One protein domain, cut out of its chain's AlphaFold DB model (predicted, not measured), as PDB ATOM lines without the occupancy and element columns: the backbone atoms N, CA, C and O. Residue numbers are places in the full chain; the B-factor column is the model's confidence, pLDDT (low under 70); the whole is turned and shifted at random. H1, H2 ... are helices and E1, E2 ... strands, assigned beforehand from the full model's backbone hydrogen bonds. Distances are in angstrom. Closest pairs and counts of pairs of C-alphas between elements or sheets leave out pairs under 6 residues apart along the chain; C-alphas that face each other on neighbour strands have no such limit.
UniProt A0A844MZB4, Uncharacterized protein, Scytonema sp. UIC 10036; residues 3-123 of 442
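What this domain is: This is residues 3 to 123 of the 442 residues of an uncharacterized protein of Scytonema sp. UIC 10036 (UniProt A0A844MZB4). With little regular structure, two slender hairpins, E1-E2 and E3-E4, run end to end along the longest axis; H1 and the small hairpin E5-E6 lie off to one side. The printed part has 121 residues, 41 in named elements, mixed in class: E1 to E4, H1, E5, E6, with three antiparallel two-stranded sheets. Flat and extended, it spans 69 by 54 by 26 A, radius of gyration of the C-alphas 24.2 A.

Where its parts are: E1, residues 23 to 27, begins at C-alpha 23 (-13.158, -35.082, -9.979). E2 is 30 to 34, E3 38 to 44 (19.5 A), E4 71 to 77 (19.6 A), H1 92 to 102 (15.1 A), E5 107 to 109, and E6 120 to 122, ending at C-alpha 122 (-18.931, -27.295, 8.793).

How they stand to each other: Within hydrogen-bond range are N 25 and O 32, 2.9 A, in hairpin E1-E2; N 41 and O 74, 2.9 A, in E3-E4; N 108 and O 121, 3.0 A, in E5-E6. E2 and E3 are apart. In H1 every O i to N i+4 pair is within range.

The domain as a whole: Ser 28 and Gln 61 have the farthest C-alphas, 71.6 A. The printed part has no cut; links E3 to E4 and E4 to H1 are long. Seventeen residues, among them 9 to 16, have pLDDT under 70.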
ATOM      1  N   PHE A   3      -7.042 -42.809 -21.260       85.12
ATOM      2  CA  PHE A   3      -6.089 -42.271 -22.224       85.12
ATOM      3  C   PHE A   3      -6.181 -40.744 -22.234       85.12
ATOM      4  O   PHE A   3      -7.280 -40.194 -22.133       85.12
ATOM      5  N   ASP A   4      -5.034 -40.075 -22.314       85.25
ATOM      6  CA  ASP A   4      -4.926 -38.624 -22.430       85.25
ATOM      7  C   ASP A   4      -4.533 -38.244 -23.861       85.25
ATOM      8  O   ASP A   4      -3.356 -38.202 -24.221       85.25
ATOM      9  N   PHE A   5      -5.547 -37.927 -24.665       82.50
ATOM     10  CA  PHE A   5      -5.372 -37.456 -26.038       82.50
ATOM     11  C   PHE A   5      -4.698 -36.078 -26.134       82.50
ATOM     12  O   PHE A   5      -4.253 -35.662 -27.204       82.50
ATOM     13  N   GLY A   6      -4.589 -35.350 -25.017       79.00
ATOM     14  CA  GLY A   6      -3.755 -34.160 -24.930       79.00
ATOM     15  C   GLY A   6      -2.278 -34.477 -25.161       79.00
ATOM     16  O   GLY A   6      -1.586 -33.663 -25.762       79.00
ATOM     17  N   ILE A   7      -1.826 -35.678 -24.787       80.69
ATOM     18  CA  ILE A   7      -0.434 -36.133 -24.911       80.69
ATOM     19  C   ILE A   7      -0.267 -37.010 -26.157       80.69
ATOM     20  O   ILE A   7       0.520 -36.668 -27.035       80.69
ATOM     21  N   ASP A   8      -1.060 -38.076 -26.282       78.19
ATOM     22  CA  ASP A   8      -0.953 -39.045 -27.381       78.19
ATOM     23  C   ASP A   8      -2.294 -39.192 -28.120       78.19
ATOM     24  O   ASP A   8      -3.246 -39.764 -27.575       78.19
ATOM     25  N   PRO A   9      -2.410 -38.658 -29.347       67.69
ATOM     26  CA  PRO A   9      -3.603 -38.763 -30.171       67.69
ATOM     27  C   PRO A   9      -3.638 -40.125 -30.890       67.69
ATOM     28  O   PRO A   9      -3.606 -40.183 -32.113       67.69
ATOM     29  N   SER A  10      -3.652 -41.236 -30.154       67.06
ATOM     30  CA  SER A  10      -3.802 -42.556 -30.777       67.06
ATOM     31  C   SER A  10      -5.254 -42.778 -31.218       67.06
ATOM     32  O   SER A  10      -6.158 -42.796 -30.387       67.06
ATOM     33  N   ASP A  11      -5.489 -43.000 -32.512       57.41
ATOM     34  CA  ASP A  11      -6.825 -43.297 -33.059       57.41
ATOM     35  C   ASP A  11      -7.280 -44.758 -32.816       57.41
ATOM     36  O   ASP A  11      -8.391 -45.147 -33.181       57.41
ATOM     37  N   GLU A  12      -6.457 -45.585 -32.165       59.34
ATOM     38  CA  GLU A  12      -6.652 -47.038 -32.041       59.34
ATOM     39  C   GLU A  12      -7.372 -47.462 -30.748       59.34
ATOM     40  O   GLU A  12      -7.015 -48.451 -30.105       59.34
ATOM     41  N   LEU A  13      -8.407 -46.731 -30.325       60.56
ATOM     42  CA  LEU A  13      -9.255 -47.196 -29.223       60.56
ATOM     43  C   LEU A  13     -10.496 -47.916 -29.751       60.56
ATOM     44  O   LEU A  13     -11.388 -47.309 -30.341       60.56
ATOM     45  N   GLU A  14     -10.614 -49.210 -29.456       54.03
ATOM     46  CA  GLU A  14     -11.854 -49.954 -29.671       54.03
ATOM     47  C   GLU A  14     -12.936 -49.489 -28.676       54.03
ATOM     48  O   GLU A  14     -12.842 -49.713 -27.467       54.03
ATOM     49  N   ASN A  15     -14.000 -48.856 -29.186       63.00
ATOM     50  CA  ASN A  15     -15.182 -48.413 -28.428       63.00
ATOM     51  C   ASN A  15     -14.879 -47.516 -27.201       63.00
ATOM     52  O   ASN A  15     -15.271 -47.856 -26.073       63.00
ATOM     53  N   PRO A  16     -14.233 -46.347 -27.378       68.81
ATOM     54  CA  PRO A  16     -13.934 -45.450 -26.272       68.81
ATOM     55  C   PRO A  16     -15.225 -44.952 -25.612       68.81
ATOM     56  O   PRO A  16     -16.204 -44.597 -26.271       68.81
ATOM     57  N   LYS A  17     -15.227 -44.903 -24.278       70.81
ATOM     58  CA  LYS A  17     -16.309 -44.296 -23.495       70.81
ATOM     59  C   LYS A  17     -15.814 -43.009 -22.868       70.81
ATOM     60  O   LYS A  17     -14.779 -42.996 -22.206       70.81
ATOM     61  N   PHE A  18     -16.603 -41.949 -23.020       73.06
ATOM     62  CA  PHE A  18     -16.394 -40.732 -22.254       73.06
ATOM     63  C   PHE A  18     -16.462 -41.062 -20.757       73.06
ATOM     64  O   PHE A  18     -17.412 -41.697 -20.294       73.06
ATOM     65  N   ILE A  19     -15.438 -40.649 -20.010       70.31
ATOM     66  CA  ILE A  19     -15.256 -40.988 -18.587       70.31
ATOM     67  C   ILE A  19     -16.360 -40.361 -17.710       70.31
ATOM     68  O   ILE A  19     -16.619 -40.836 -16.603       70.31
ATOM     69  N   GLY A  20     -17.087 -39.370 -18.240       67.06
ATOM     70  CA  GLY A  20     -18.164 -38.669 -17.550       67.06
ATOM     71  C   GLY A  20     -17.649 -37.532 -16.668       67.06
ATOM     72  O   GLY A  20     -16.450 -37.343 -16.496       67.06
ATOM     73  N   GLU A  21     -18.581 -36.766 -16.107       64.25
ATOM     74  CA  GLU A  21     -18.283 -35.658 -15.194       64.25
ATOM     75  C   GLU A  21     -17.939 -36.179 -13.790       64.25
ATOM     76  O   GLU A  21     -18.723 -36.932 -13.189       64.25
ATOM     77  N   GLY A  22     -16.781 -35.756 -13.279       76.31
ATOM     78  CA  GLY A  22     -16.290 -36.049 -11.936       76.31
ATOM     79  C   GLY A  22     -14.917 -35.425 -11.671       76.31
ATOM     80  O   GLY A  22     -14.238 -34.952 -12.580       76.31
ATOM     81  N   PHE A  23     -14.505 -35.446 -10.410       86.19
ATOM     82  CA  PHE A  23     -13.158 -35.082  -9.979       86.19
ATOM     83  C   PHE A  23     -12.209 -36.264 -10.170       86.19
ATOM     84  O   PHE A  23     -12.628 -37.424 -10.209       86.19
ATOM     85  N   CYS A  24     -10.910 -35.993 -10.237       87.94
ATOM     86  CA  CYS A  24      -9.914 -37.050 -10.279       87.94
ATOM     87  C   CYS A  24      -8.710 -36.722  -9.400       87.94
ATOM     88  O   CYS A  24      -8.376 -35.560  -9.189       87.94
ATOM     89  N   ILE A  25      -8.069 -37.768  -8.884       87.69
ATOM     90  CA  ILE A  25      -6.786 -37.674  -8.189       87.69
ATOM     91  C   ILE A  25      -5.786 -38.519  -8.966       87.69
ATOM     92  O   ILE A  25      -5.979 -39.732  -9.115       87.69
ATOM     93  N   LYS A  26      -4.713 -37.882  -9.441       87.62
ATOM     94  CA  LYS A  26      -3.563 -38.561 -10.043       87.62
ATOM     95  C   LYS A  26      -2.678 -39.135  -8.931       87.62
ATOM     96  O   LYS A  26      -2.276 -38.416  -8.023       87.62
ATOM     97  N   LYS A  27      -2.360 -40.427  -9.009       84.19
ATOM     98  CA  LYS A  27      -1.392 -41.134  -8.157       84.19
ATOM     99  C   LYS A  27      -0.416 -41.884  -9.053       84.19
ATOM    100  O   LYS A  27      -0.820 -42.912  -9.585       84.19
ATOM    101  N   SER A  28       0.818 -41.403  -9.198       80.69
ATOM    102  CA  SER A  28       1.882 -41.962 -10.058       80.69
ATOM    103  C   SER A  28       1.366 -42.531 -11.394       80.69
ATOM    104  O   SER A  28       1.221 -41.776 -12.350       80.69
ATOM    105  N   ASP A  29       0.992 -43.817 -11.436       84.44
ATOM    106  CA  ASP A  29       0.561 -44.547 -12.643       84.44
ATOM    107  C   ASP A  29      -0.952 -44.806 -12.726       84.44
ATOM    108  O   ASP A  29      -1.438 -45.616 -13.525       84.44
ATOM    109  N   SER A  30      -1.727 -44.160 -11.863       88.81
ATOM    110  CA  SER A  30      -3.158 -44.385 -11.756       88.81
ATOM    111  C   SER A  30      -3.946 -43.113 -11.494       88.81
ATOM    112  O   SER A  30      -3.471 -42.165 -10.874       88.81
ATOM    113  N   ILE A  31      -5.195 -43.121 -11.941       90.00
ATOM    114  CA  ILE A  31      -6.169 -42.072 -11.679       90.00
ATOM    115  C   ILE A  31      -7.305 -42.690 -10.875       90.00
ATOM    116  O   ILE A  31      -7.880 -43.712 -11.256       90.00
ATOM    117  N   THR A  32      -7.625 -42.071  -9.742       88.81
ATOM    118  CA  THR A  32      -8.836 -42.395  -8.983       88.81
ATOM    119  C   THR A  32      -9.904 -41.375  -9.328       88.81
ATOM    120  O   THR A  32      -9.684 -40.175  -9.159       88.81
ATOM    121  N   LEU A  33     -11.046 -41.843  -9.823       87.94
ATOM    122  CA  LEU A  33     -12.179 -40.978 -10.144       87.94
ATOM    123  C   LEU A  33     -13.049 -40.773  -8.904       87.94
ATOM    124  O   LEU A  33     -13.226 -41.684  -8.101       87.94
ATOM    125  N   TYR A  34     -13.624 -39.588  -8.760       86.25
ATOM    126  CA  TYR A  34     -14.544 -39.250  -7.685       86.25
ATOM    127  C   TYR A  34     -15.750 -38.521  -8.252       86.25
ATOM    128  O   TYR A  34     -15.628 -37.622  -9.077       86.25
ATOM    129  N   LYS A  35     -16.931 -38.892  -7.771       86.38
ATOM    130  CA  LYS A  35     -18.174 -38.195  -8.075       86.38
ATOM    131  C   LYS A  35     -18.926 -37.969  -6.782       86.38
ATOM    132  O   LYS A  35     -19.015 -38.879  -5.951       86.38
ATOM    133  N   GLU A  36     -19.432 -36.761  -6.604       89.06
ATOM    134  CA  GLU A  36     -20.217 -36.413  -5.439       89.06
ATOM    135  C   GLU A  36     -21.500 -37.246  -5.403       89.06
ATOM    136  O   GLU A  36     -22.194 -37.450  -6.402       89.06
ATOM    137  N   LYS A  37     -21.833 -37.743  -4.217       89.38
ATOM    138  CA  LYS A  37     -23.118 -38.382  -3.967       89.38
ATOM    139  C   LYS A  37     -24.192 -37.309  -3.982       89.38
ATOM    140  O   LYS A  37     -24.024 -36.236  -3.401       89.38
ATOM    141  N   ARG A  38     -25.318 -37.608  -4.617       89.50
ATOM    142  CA  ARG A  38     -26.483 -36.728  -4.644       89.50
ATOM    143  C   ARG A  38     -27.687 -37.453  -4.077       89.50
ATOM    144  O   ARG A  38     -27.832 -38.661  -4.247       89.50
ATOM    145  N   ARG A  39     -28.553 -36.695  -3.416       87.06
ATOM    146  CA  ARG A  39     -29.847 -37.154  -2.920       87.06
ATOM    147  C   ARG A  39     -30.953 -36.336  -3.552       87.06
ATOM    148  O   ARG A  39     -30.842 -35.121  -3.722       87.06
ATOM    149  N   ILE A  40     -32.027 -37.032  -3.881       86.31
ATOM    150  CA  ILE A  40     -33.231 -36.435  -4.428       86.31
ATOM    151  C   ILE A  40     -34.227 -36.303  -3.290       86.31
ATOM    152  O   ILE A  40     -34.652 -37.306  -2.724       86.31
ATOM    153  N   ASN A  41     -34.623 -35.073  -2.997       83.56
ATOM    154  CA  ASN A  41     -35.664 -34.791  -2.023       83.56
ATOM    155  C   ASN A  41     -36.864 -34.183  -2.745       83.56
ATOM    156  O   ASN A  41     -36.725 -33.217  -3.500       83.56
ATOM    157  N   ILE A  42     -38.040 -34.750  -2.496       84.44
ATOM    158  CA  ILE A  42     -39.307 -34.269  -3.047       84.44
ATOM    159  C   ILE A  42     -39.985 -33.406  -1.986       84.44
ATOM    160  O   ILE A  42     -40.138 -33.827  -0.840       84.44
ATOM    161  N   HIS A  43     -40.363 -32.192  -2.370       80.50
ATOM    162  CA  HIS A  43     -41.064 -31.229  -1.529       80.50
ATOM    163  C   HIS A  43     -42.423 -30.955  -2.133       80.50
ATOM    164  O   HIS A  43     -42.541 -30.769  -3.341       80.50
ATOM    165  N   ASN A  44     -43.431 -30.878  -1.276       80.38
ATOM    166  CA  ASN A  44     -44.777 -30.511  -1.682       80.38
ATOM    167  C   ASN A  44     -45.090 -29.155  -1.069       80.38
ATOM    168  O   ASN A  44     -44.970 -28.997   0.151       80.38
ATOM    169  N   GLN A  45     -45.519 -28.201  -1.891       74.12
ATOM    170  CA  GLN A  45     -46.157 -27.001  -1.379       74.12
ATOM    171  C   GLN A  45     -47.476 -27.399  -0.718       74.12
ATOM    172  O   GLN A  45     -48.250 -28.196  -1.256       74.12
ATOM    173  N   ARG A  46     -47.695 -26.897   0.493       70.69
ATOM    174  CA  ARG A  46     -48.889 -27.177   1.285       70.69
ATOM    175  C   ARG A  46     -49.527 -25.860   1.659       70.69
ATOM    176  O   ARG A  46     -48.823 -24.964   2.127       70.69
ATOM    177  N   ASP A  47     -50.848 -25.821   1.559       71.62
ATOM    178  CA  ASP A  47     -51.639 -24.748   2.138       71.62
ATOM    179  C   ASP A  47     -51.362 -24.702   3.647       71.62
ATOM    180  O   ASP A  47     -51.572 -25.687   4.364       71.62
ATOM    181  N   ARG A  48     -50.862 -23.562   4.135       69.00
ATOM    182  CA  ARG A  48     -50.472 -23.397   5.546       69.00
ATOM    183  C   ARG A  48     -51.642 -23.552   6.518       69.00
ATOM    184  O   ARG A  48     -51.411 -23.952   7.653       69.00
ATOM    185  N   LYS A  49     -52.872 -23.237   6.099       73.06
ATOM    186  CA  LYS A  49     -54.074 -23.365   6.938       73.06
ATOM    187  C   LYS A  49     -54.615 -24.788   6.922       73.06
ATOM    188  O   LYS A  49     -55.033 -25.282   7.961       73.06
ATOM    189  N   GLN A  50     -54.614 -25.446   5.762       69.75
ATOM    190  CA  GLN A  50     -55.158 -26.806   5.642       69.75
ATOM    191  C   GLN A  50     -54.134 -27.915   5.921       69.75
ATOM    192  O   GLN A  50     -54.517 -29.076   6.053       69.75
ATOM    193  N   GLY A  51     -52.837 -27.599   5.962       69.25
ATOM    194  CA  GLY A  51     -51.755 -28.562   6.194       69.25
ATOM    195  C   GLY A  51     -51.547 -29.581   5.064       69.25
ATOM    196  O   GLY A  51     -50.741 -30.504   5.211       69.25
ATOM    197  N   ARG A  52     -52.245 -29.427   3.932       72.00
ATOM    198  CA  ARG A  52     -52.232 -30.339   2.778       72.00
ATOM    199  C   ARG A  52     -52.167 -29.575   1.457       72.00
ATOM    200  O   ARG A  52     -52.459 -28.386   1.408       72.00
ATOM    201  N   SER A  53     -51.797 -30.284   0.394       72.25
ATOM    202  CA  SER A  53     -51.915 -29.772  -0.973       72.25
ATOM    203  C   SER A  53     -53.397 -29.617  -1.341       72.25
ATOM    204  O   SER A  53     -54.217 -30.483  -1.020       72.25
ATOM    205  N   THR A  54     -53.748 -28.501  -1.974       72.88
ATOM    206  CA  THR A  54     -55.089 -28.210  -2.480       72.88
ATOM    207  C   THR A  54     -55.090 -28.283  -4.004       72.88
ATOM    208  O   THR A  54     -54.108 -27.956  -4.668       72.88
ATOM    209  N   GLN A  55     -56.191 -28.769  -4.584       71.38
ATOM    210  CA  GLN A  55     -56.307 -28.865  -6.038       71.38
ATOM    211  C   GLN A  55     -56.182 -27.483  -6.669       71.38
ATOM    212  O   GLN A  55     -56.926 -26.572  -6.312       71.38
ATOM    213  N   ILE A  56     -55.292 -27.380  -7.653       71.31
ATOM    214  CA  ILE A  56     -55.163 -26.212  -8.513       71.31
ATOM    215  C   ILE A  56     -56.439 -26.114  -9.363       71.31
ATOM    216  O   ILE A  56     -56.669 -26.923 -10.263       71.31
ATOM    217  N   LYS A  57     -57.296 -25.142  -9.055       72.69
ATOM    218  CA  LYS A  57     -58.539 -24.830  -9.761       72.69
ATOM    219  C   LYS A  57     -58.405 -23.481 -10.450       72.69
ATOM    220  O   LYS A  57     -57.989 -22.503  -9.843       72.69
ATOM    221  N   ARG A  58     -58.794 -23.413 -11.720       76.12
ATOM    222  CA  ARG A  58     -58.883 -22.152 -12.461       76.12
ATOM    223  C   ARG A  58     -60.283 -21.579 -12.285       76.12
ATOM    224  O   ARG A  58     -61.260 -22.261 -12.587       76.12
ATOM    225  N   ASN A  59     -60.384 -20.344 -11.805       73.62
ATOM    226  CA  ASN A  59     -61.651 -19.632 -11.753       73.62
ATOM    227  C   ASN A  59     -62.114 -19.333 -13.198       73.62
ATOM    228  O   ASN A  59     -61.386 -18.648 -13.922       73.62
ATOM    229  N   PRO A  60     -63.294 -19.815 -13.633       70.62
ATOM    230  CA  PRO A  60     -63.771 -19.630 -15.005       70.62
ATOM    231  C   PRO A  60     -64.018 -18.166 -15.398       70.62
ATOM    232  O   PRO A  60     -63.983 -17.845 -16.579       70.62
ATOM    233  N   GLN A  61     -64.276 -17.285 -14.427       75.38
ATOM    234  CA  GLN A  61     -64.643 -15.883 -14.659       75.38
ATOM    235  C   GLN A  61     -63.433 -14.945 -14.609       75.38
ATOM    236  O   GLN A  61     -63.355 -13.998 -15.385       75.38
ATOM    237  N   THR A  62     -62.474 -15.204 -13.716       78.69
ATOM    238  CA  THR A  62     -61.311 -14.321 -13.501       78.69
ATOM    239  C   THR A  62     -60.006 -14.878 -14.064       78.69
ATOM    240  O   THR A  62     -58.979 -14.207 -14.000       78.69
ATOM    241  N   ASN A  63     -60.013 -16.115 -14.580       72.88
ATOM    242  CA  ASN A  63     -58.822 -16.874 -14.976       72.88
ATOM    243  C   ASN A  63     -57.766 -17.064 -13.875       72.88
ATOM    244  O   ASN A  63     -56.690 -17.595 -14.151       72.88
ATOM    245  N   GLN A  64     -58.065 -16.689 -12.633       72.00
ATOM    246  CA  GLN A  64     -57.141 -16.847 -11.521       72.00
ATOM    247  C   GLN A  64     -56.998 -18.317 -11.139       72.00
ATOM    248  O   GLN A  64     -57.977 -19.066 -11.086       72.00
ATOM    249  N   ILE A  65     -55.765 -18.719 -10.860       71.50
ATOM    250  CA  ILE A  65     -55.433 -20.050 -10.376       71.50
ATOM    251  C   ILE A  65     -55.508 -20.027  -8.845       71.50
ATOM    252  O   ILE A  65     -54.845 -19.222  -8.199       71.50
ATOM    253  N   GLN A  66     -56.336 -20.897  -8.271       62.97
ATOM    254  CA  GLN A  66     -56.520 -21.076  -6.834       62.97
ATOM    255  C   GLN A  66     -56.115 -22.491  -6.433       62.97
ATOM    256  O   GLN A  66     -56.621 -23.457  -6.992       62.97
ATOM    257  N   GLY A  67     -55.242 -22.614  -5.441       64.94
ATOM    258  CA  GLY A  67     -54.766 -23.892  -4.921       64.94
ATOM    259  C   GLY A  67     -53.246 -23.925  -4.829       64.94
ATOM    260  O   GLY A  67     -52.549 -23.346  -5.655       64.94
ATOM    261  N   GLU A  68     -52.743 -24.605  -3.807       66.50
ATOM    262  CA  GLU A  68     -51.325 -24.774  -3.514       66.50
ATOM    263  C   GLU A  68     -51.025 -26.268  -3.503       66.50
ATOM    264  O   GLU A  68     -51.476 -26.991  -2.615       66.50
ATOM    265  N   GLY A  69     -50.283 -26.748  -4.496       66.44
ATOM    266  CA  GLY A  69     -50.033 -28.180  -4.624       66.44
ATOM    267  C   GLY A  69     -48.853 -28.555  -5.495       66.44
ATOM    268  O   GLY A  69     -48.755 -29.703  -5.922       66.44
ATOM    269  N   GLU A  70     -47.974 -27.596  -5.772       76.38
ATOM    270  CA  GLU A  70     -46.808 -27.811  -6.612       76.38
ATOM    271  C   GLU A  70     -45.836 -28.785  -5.936       76.38
ATOM    272  O   GLU A  70     -45.564 -28.717  -4.732       76.38
ATOM    273  N   ILE A  71     -45.348 -29.737  -6.731       79.25
ATOM    274  CA  ILE A  71     -44.353 -30.718  -6.315       79.25
ATOM    275  C   ILE A  71     -43.025 -30.286  -6.912       79.25
ATOM    276  O   ILE A  71     -42.876 -30.204  -8.132       79.25
ATOM    277  N   PHE A  72     -42.047 -30.057  -6.045       81.38
ATOM    278  CA  PHE A  72     -40.697 -29.688  -6.433       81.38
ATOM    279  C   PHE A  72     -39.730 -30.798  -6.074       81.38
ATOM    280  O   PHE A  72     -39.856 -31.475  -5.052       81.38
ATOM    281  N   ARG A  73     -38.712 -30.952  -6.908       85.75
ATOM    282  CA  ARG A  73     -37.611 -31.868  -6.665       85.75
ATOM    283  C   ARG A  73     -36.336 -31.060  -6.491       85.75
ATOM    284  O   ARG A  73     -35.969 -30.305  -7.384       85.75
ATOM    285  N   TYR A  74     -35.632 -31.289  -5.387       84.25
ATOM    286  CA  TYR A  74     -34.252 -30.846  -5.226       84.25
ATOM    287  C   TYR A  74     -33.315 -32.030  -5.399       84.25
ATOM    288  O   TYR A  74     -33.478 -33.063  -4.752       84.25
ATOM    289  N   GLU A  75     -32.319 -31.860  -6.257       88.00
ATOM    290  CA  GLU A  75     -31.189 -32.771  -6.356       88.00
ATOM    291  C   GLU A  75     -29.979 -32.118  -5.692       88.00
ATOM    292  O   GLU A  75     -29.296 -31.280  -6.278       88.00
ATOM    293  N   ALA A  76     -29.769 -32.458  -4.425       89.50
ATOM    294  CA  ALA A  76     -28.754 -31.842  -3.585       89.50
ATOM    295  C   ALA A  76     -27.545 -32.764  -3.420       89.50
ATOM    296  O   ALA A  76     -27.689 -33.987  -3.389       89.50
ATOM    297  N   ILE A  77     -26.366 -32.171  -3.231       91.12
ATOM    298  CA  ILE A  77     -25.185 -32.891  -2.746       91.12
ATOM    299  C   ILE A  77     -25.540 -33.532  -1.395       91.12
ATOM    300  O   ILE A  77     -26.138 -32.899  -0.515       91.12
ATOM    301  N   ASP A  78     -25.254 -34.823  -1.263       90.94
ATOM    302  CA  ASP A  78     -25.585 -35.589  -0.067       90.94
ATOM    303  C   ASP A  78     -24.706 -35.180   1.126       90.94
ATOM    304  O   ASP A  78     -23.605 -34.647   0.961       90.94
ATOM    305  N   ARG A  79     -25.211 -35.411   2.339       89.69
ATOM    306  CA  ARG A  79     -24.519 -35.080   3.592       89.69
ATOM    307  C   ARG A  79     -23.233 -35.897   3.763       89.69
ATOM    308  O   ARG A  79     -23.069 -36.944   3.149       89.69
ATOM    309  N   GLN A  80     -22.372 -35.447   4.679       89.75
ATOM    310  CA  GLN A  80     -21.118 -36.129   5.049       89.75
ATOM    311  C   GLN A  80     -20.108 -36.240   3.898       89.75
ATOM    312  O   GLN A  80     -19.298 -37.162   3.852       89.75
ATOM    313  N   GLN A  81     -20.152 -35.285   2.973       90.62
ATOM    314  CA  GLN A  81     -19.129 -35.119   1.950       90.62
ATOM    315  C   GLN A  81     -18.234 -33.946   2.315       90.62
ATOM    316  O   GLN A  81     -18.706 -32.927   2.819       90.62
ATOM    317  N   THR A  82     -16.941 -34.113   2.068       92.25
ATOM    318  CA  THR A  82     -15.929 -33.105   2.360       92.25
ATOM    319  C   THR A  82     -15.435 -32.512   1.056       92.25
ATOM    320  O   THR A  82     -15.047 -33.243   0.148       92.25
ATOM    321  N   PHE A  83     -15.438 -31.186   0.994       92.00
ATOM    322  CA  PHE A  83     -14.837 -30.410  -0.079       92.00
ATOM    323  C   PHE A  83     -13.676 -29.616   0.500       92.00
ATOM    324  O   PHE A  83     -13.710 -29.221   1.668       92.00
ATOM    325  N   GLN A  84     -12.659 -29.395  -0.320       90.69
ATOM    326  CA  GLN A  84     -11.536 -28.537   0.013       90.69
ATOM    327  C   GLN A  84     -11.649 -27.250  -0.796       90.69
ATOM    328  O   GLN A  84     -12.022 -27.279  -1.966       90.69
ATOM    329  N   ALA A  85     -11.333 -26.131  -0.156       91.00
ATOM    330  CA  ALA A  85     -11.226 -24.832  -0.794       91.00
ATOM    331  C   ALA A  85      -9.898 -24.196  -0.385       91.00
ATOM    332  O   ALA A  85      -9.370 -24.481   0.692       91.00
ATOM    333  N   VAL A  86      -9.376 -23.341  -1.255       92.38
ATOM    334  CA  VAL A  86      -8.134 -22.606  -1.041       92.38
ATOM    335  C   VAL A  86      -8.400 -21.147  -1.361       92.38
ATOM    336  O   VAL A  86      -9.073 -20.839  -2.343       92.38
ATOM    337  N   ILE A  87      -7.897 -20.259  -0.509       92.75
ATOM    338  CA  ILE A  87      -7.952 -18.817  -0.727       92.75
ATOM    339  C   ILE A  87      -6.517 -18.340  -0.890       92.75
ATOM    340  O   ILE A  87      -5.721 -18.419   0.043       92.75
ATOM    341  N   ILE A  88      -6.192 -17.871  -2.090       90.44
ATOM    342  CA  ILE A  88      -4.865 -17.352  -2.404       90.44
ATOM    343  C   ILE A  88      -4.837 -15.882  -2.007       90.44
ATOM    344  O   ILE A  88      -5.684 -15.102  -2.441       90.44
ATOM    345  N   CYS A  89      -3.873 -15.522  -1.166       91.19
ATOM    346  CA  CYS A  89      -3.698 -14.166  -0.659       91.19
ATOM    347  C   CYS A  89      -2.363 -13.614  -1.156       91.19
ATOM    348  O   CYS A  89      -1.364 -14.330  -1.158       91.19
ATOM    349  N   SER A  90      -2.336 -12.339  -1.542       87.88
ATOM    350  CA  SER A  90      -1.109 -11.681  -2.010       87.88
ATOM    351  C   SER A  90      -0.145 -11.324  -0.874       87.88
ATOM    352  O   SER A  90       1.016 -11.027  -1.128       87.88
ATOM    353  N   ASN A  91      -0.626 -11.293   0.370       91.31
ATOM    354  CA  ASN A  91       0.159 -10.949   1.549       91.31
ATOM    355  C   ASN A  91      -0.362 -11.688   2.796       91.31
ATOM    356  O   ASN A  91      -1.504 -12.158   2.837       91.31
ATOM    357  N   GLU A  92       0.484 -11.772   3.823       93.00
ATOM    358  CA  GLU A  92       0.160 -12.454   5.081       93.00
ATOM    359  C   GLU A  92      -0.911 -11.730   5.906       93.00
ATOM    360  O   GLU A  92      -1.660 -12.373   6.641       93.00
ATOM    361  N   THR A  93      -1.018 -10.405   5.792       95.69
ATOM    362  CA  THR A  93      -2.012  -9.611   6.529       95.69
ATOM    363  C   THR A  93      -3.434 -10.032   6.157       95.69
ATOM    364  O   THR A  93      -4.242 -10.326   7.041       95.69
ATOM    365  N   ASP A  94      -3.722 -10.141   4.858       94.50
ATOM    366  CA  ASP A  94      -5.013 -10.591   4.337       94.50
ATOM    367  C   ASP A  94      -5.282 -12.053   4.710       94.50
ATOM    368  O   ASP A  94      -6.385 -12.396   5.141       94.50
ATOM    369  N   ALA A  95      -4.259 -12.911   4.615       94.31
ATOM    370  CA  ALA A  95      -4.372 -14.321   4.975       94.31
ATOM    371  C   ALA A  95      -4.747 -14.502   6.457       94.31
ATOM    372  O   ALA A  95      -5.674 -15.249   6.782       94.31
ATOM    373  N   ASN A  96      -4.084 -13.769   7.357       95.00
ATOM    374  CA  ASN A  96      -4.373 -13.784   8.791       95.00
ATOM    375  C   ASN A  96      -5.763 -13.216   9.104       95.00
ATOM    376  O   ASN A  96      -6.496 -13.784   9.920       95.00
ATOM    377  N   PHE A  97      -6.164 -12.134   8.432       95.81
ATOM    378  CA  PHE A  97      -7.500 -11.559   8.584       95.81
ATOM    379  C   PHE A  97      -8.600 -12.553   8.184       95.81
ATOM    380  O   PHE A  97      -9.542 -12.785   8.949       95.81
ATOM    381  N   LEU A  98      -8.472 -13.185   7.014       94.44
ATOM    382  CA  LEU A  98      -9.433 -14.175   6.525       94.44
ATOM    383  C   LEU A  98      -9.455 -15.430   7.397       94.44
ATOM    384  O   LEU A  98     -10.535 -15.940   7.694       94.44
ATOM    385  N   MET A  99      -8.294 -15.892   7.868       94.06
ATOM    386  CA  MET A  99      -8.211 -16.991   8.830       94.06
ATOM    387  C   MET A  99      -9.014 -16.673  10.097       94.06
ATOM    388  O   MET A  99      -9.842 -17.484  10.512       94.06
ATOM    389  N   GLY A 100      -8.850 -15.468  10.654       94.31
ATOM    390  CA  GLY A 100      -9.616 -15.016  11.814       94.31
ATOM    391  C   GLY A 100     -11.126 -14.965  11.560       94.31
ATOM    392  O   GLY A 100     -11.906 -15.309  12.444       94.31
ATOM    393  N   LEU A 101     -11.568 -14.586  10.354       94.25
ATOM    394  CA  LEU A 101     -12.989 -14.615   9.984       94.25
ATOM    395  C   LEU A 101     -13.545 -16.038   9.877       94.25
ATOM    396  O   LEU A 101     -14.634 -16.300  10.387       94.25
ATOM    397  N   LEU A 102     -12.808 -16.946   9.235       92.88
ATOM    398  CA  LEU A 102     -13.228 -18.335   9.041       92.88
ATOM    399  C   LEU A 102     -13.298 -19.114  10.361       92.88
ATOM    400  O   LEU A 102     -14.074 -20.057  10.471       92.88
ATOM    401  N   GLN A 103     -12.533 -18.700  11.371       92.81
ATOM    402  CA  GLN A 103     -12.550 -19.295  12.710       92.81
ATOM    403  C   GLN A 103     -13.704 -18.802  13.601       92.81
ATOM    404  O   GLN A 103     -13.951 -19.399  14.645       92.81
ATOM    405  N   LYS A 104     -14.441 -17.745  13.215       92.62
ATOM    406  CA  LYS A 104     -15.545 -17.208  14.040       92.62
ATOM    407  C   LYS A 104     -16.725 -18.164  14.186       92.62
ATOM    408  O   LYS A 104     -17.428 -18.100  15.190       92.62
ATOM    409  N   SER A 105     -16.990 -18.982  13.171       90.19
ATOM    410  CA  SER A 105     -18.089 -19.946  13.179       90.19
ATOM    411  C   SER A 105     -17.692 -21.172  12.380       90.19
ATOM    412  O   SER A 105     -17.359 -21.065  11.201       90.19
ATOM    413  N   GLU A 106     -17.767 -22.338  13.012       90.94
ATOM    414  CA  GLU A 106     -17.573 -23.605  12.315       90.94
ATOM    415  C   GLU A 106     -18.754 -23.894  11.384       90.94
ATOM    416  O   GLU A 106     -18.558 -24.385  10.276       90.94
ATOM    417  N   ASP A 107     -19.974 -23.559  11.805       93.62
ATOM    418  CA  ASP A 107     -21.186 -23.806  11.032       93.62
ATOM    419  C   ASP A 107     -21.525 -22.602  10.151       93.62
ATOM    420  O   ASP A 107     -21.696 -21.472  10.625       93.62
ATOM    421  N   ILE A 108     -21.647 -22.849   8.846       92.12
ATOM    422  CA  ILE A 108     -22.106 -21.860   7.870       92.12
ATOM    423  C   ILE A 108     -23.106 -22.483   6.894       92.12
ATOM    424  O   ILE A 108     -23.228 -23.701   6.760       92.12
ATOM    425  N   TRP A 109     -23.829 -21.626   6.172       90.62
ATOM    426  CA  TRP A 109     -24.791 -22.056   5.158       90.62
ATOM    427  C   TRP A 109     -24.430 -21.520   3.776       90.62
ATOM    428  O   TRP A 109     -24.559 -20.314   3.522       90.62
ATOM    429  N   LEU A 110     -24.074 -22.432   2.874       88.75
ATOM    430  CA  LEU A 110     -23.741 -22.158   1.478       88.75
ATOM    431  C   LEU A 110     -24.774 -22.760   0.518       88.75
ATOM    432  O   LEU A 110     -25.356 -23.808   0.775       88.75
ATOM    433  N   GLY A 111     -24.984 -22.096  -0.618       87.31
ATOM    434  CA  GLY A 111     -25.916 -22.546  -1.652       87.31
ATOM    435  C   GLY A 111     -27.380 -22.147  -1.425       87.31
ATOM    436  O   GLY A 111     -27.702 -21.246  -0.643       87.31
ATOM    437  N   GLY A 112     -28.265 -22.791  -2.190       83.50
ATOM    438  CA  GLY A 112     -29.699 -22.495  -2.247       83.50
ATOM    439  C   GLY A 112     -30.538 -23.185  -1.165       83.50
ATOM    440  O   GLY A 112     -30.060 -24.044  -0.427       83.50
ATOM    441  N   SER A 113     -31.817 -22.803  -1.085       81.50
ATOM    442  CA  SER A 113     -32.856 -23.469  -0.277       81.50
ATOM    443  C   SER A 113     -32.518 -23.675   1.207       81.50
ATOM    444  O   SER A 113     -32.949 -24.644   1.830       81.50
ATOM    445  N   ARG A 114     -31.787 -22.726   1.805       81.62
ATOM    446  CA  ARG A 114     -31.359 -22.756   3.218       81.62
ATOM    447  C   ARG A 114     -32.516 -22.978   4.198       81.62
ATOM    448  O   ARG A 114     -32.378 -23.725   5.158       81.62
ATOM    449  N   THR A 115     -33.672 -22.374   3.928       73.81
ATOM    450  CA  THR A 115     -34.888 -22.499   4.751       73.81
ATOM    451  C   THR A 115     -35.543 -23.879   4.675       73.81
ATOM    452  O   THR A 115     -36.291 -24.238   5.575       73.81
ATOM    453  N   ALA A 116     -35.245 -24.670   3.640       73.31
ATOM    454  CA  ALA A 116     -35.721 -26.045   3.481       73.31
ATOM    455  C   ALA A 116     -34.713 -27.088   4.014       73.31
ATOM    456  O   ALA A 116     -34.815 -28.271   3.687       73.31
ATOM    457  N   GLY A 117     -33.731 -26.651   4.814       81.88
ATOM    458  CA  GLY A 117     -32.746 -27.519   5.469       81.88
ATOM    459  C   GLY A 117     -31.516 -27.867   4.624       81.88
ATOM    460  O   GLY A 117     -30.794 -28.802   4.964       81.88
ATOM    461  N   TYR A 118     -31.265 -27.147   3.524       87.56
ATOM    462  CA  TYR A 118     -30.088 -27.359   2.668       87.56
ATOM    463  C   TYR A 118     -28.930 -26.426   3.015       87.56
ATOM    464  O   TYR A 118     -29.098 -25.390   3.658       87.56
ATOM    465  N   GLY A 119     -27.741 -26.792   2.535       89.38
ATOM    466  CA  GLY A 119     -26.586 -25.898   2.508       89.38
ATOM    467  C   GLY A 119     -25.805 -25.778   3.812       89.38
ATOM    468  O   GLY A 119     -24.823 -25.045   3.838       89.38
ATOM    469  N   HIS A 120     -26.209 -26.477   4.875       93.12
ATOM    470  CA  HIS A 120     -25.450 -26.520   6.123       93.12
ATOM    471  C   HIS A 120     -24.111 -27.232   5.911       93.12
ATOM    472  O   HIS A 120     -24.088 -28.398   5.502       93.12
ATOM    473  N   ILE A 121     -23.015 -26.541   6.209       93.50
ATOM    474  CA  ILE A 121     -21.664 -27.088   6.151       93.50
ATOM    475  C   ILE A 121     -20.889 -26.717   7.412       93.50
ATOM    476  O   ILE A 121     -21.164 -25.700   8.044       93.50
ATOM    477  N   LYS A 122     -19.882 -27.535   7.715       94.81
ATOM    478  CA  LYS A 122     -18.931 -27.295   8.793       94.81
ATOM    479  C   LYS A 122     -17.548 -27.009   8.212       94.81
ATOM    480  O   LYS A 122     -17.000 -27.852   7.498       94.81
ATOM    481  N   ILE A 123     -16.986 -25.848   8.527       94.56
ATOM    482  CA  ILE A 123     -15.598 -25.499   8.228       94.56
ATOM    483  C   ILE A 123     -14.709 -26.154   9.287       94.56
ATOM    484  O   ILE A 123     -14.987 -26.101  10.481       94.56
TER     485      ILE A 123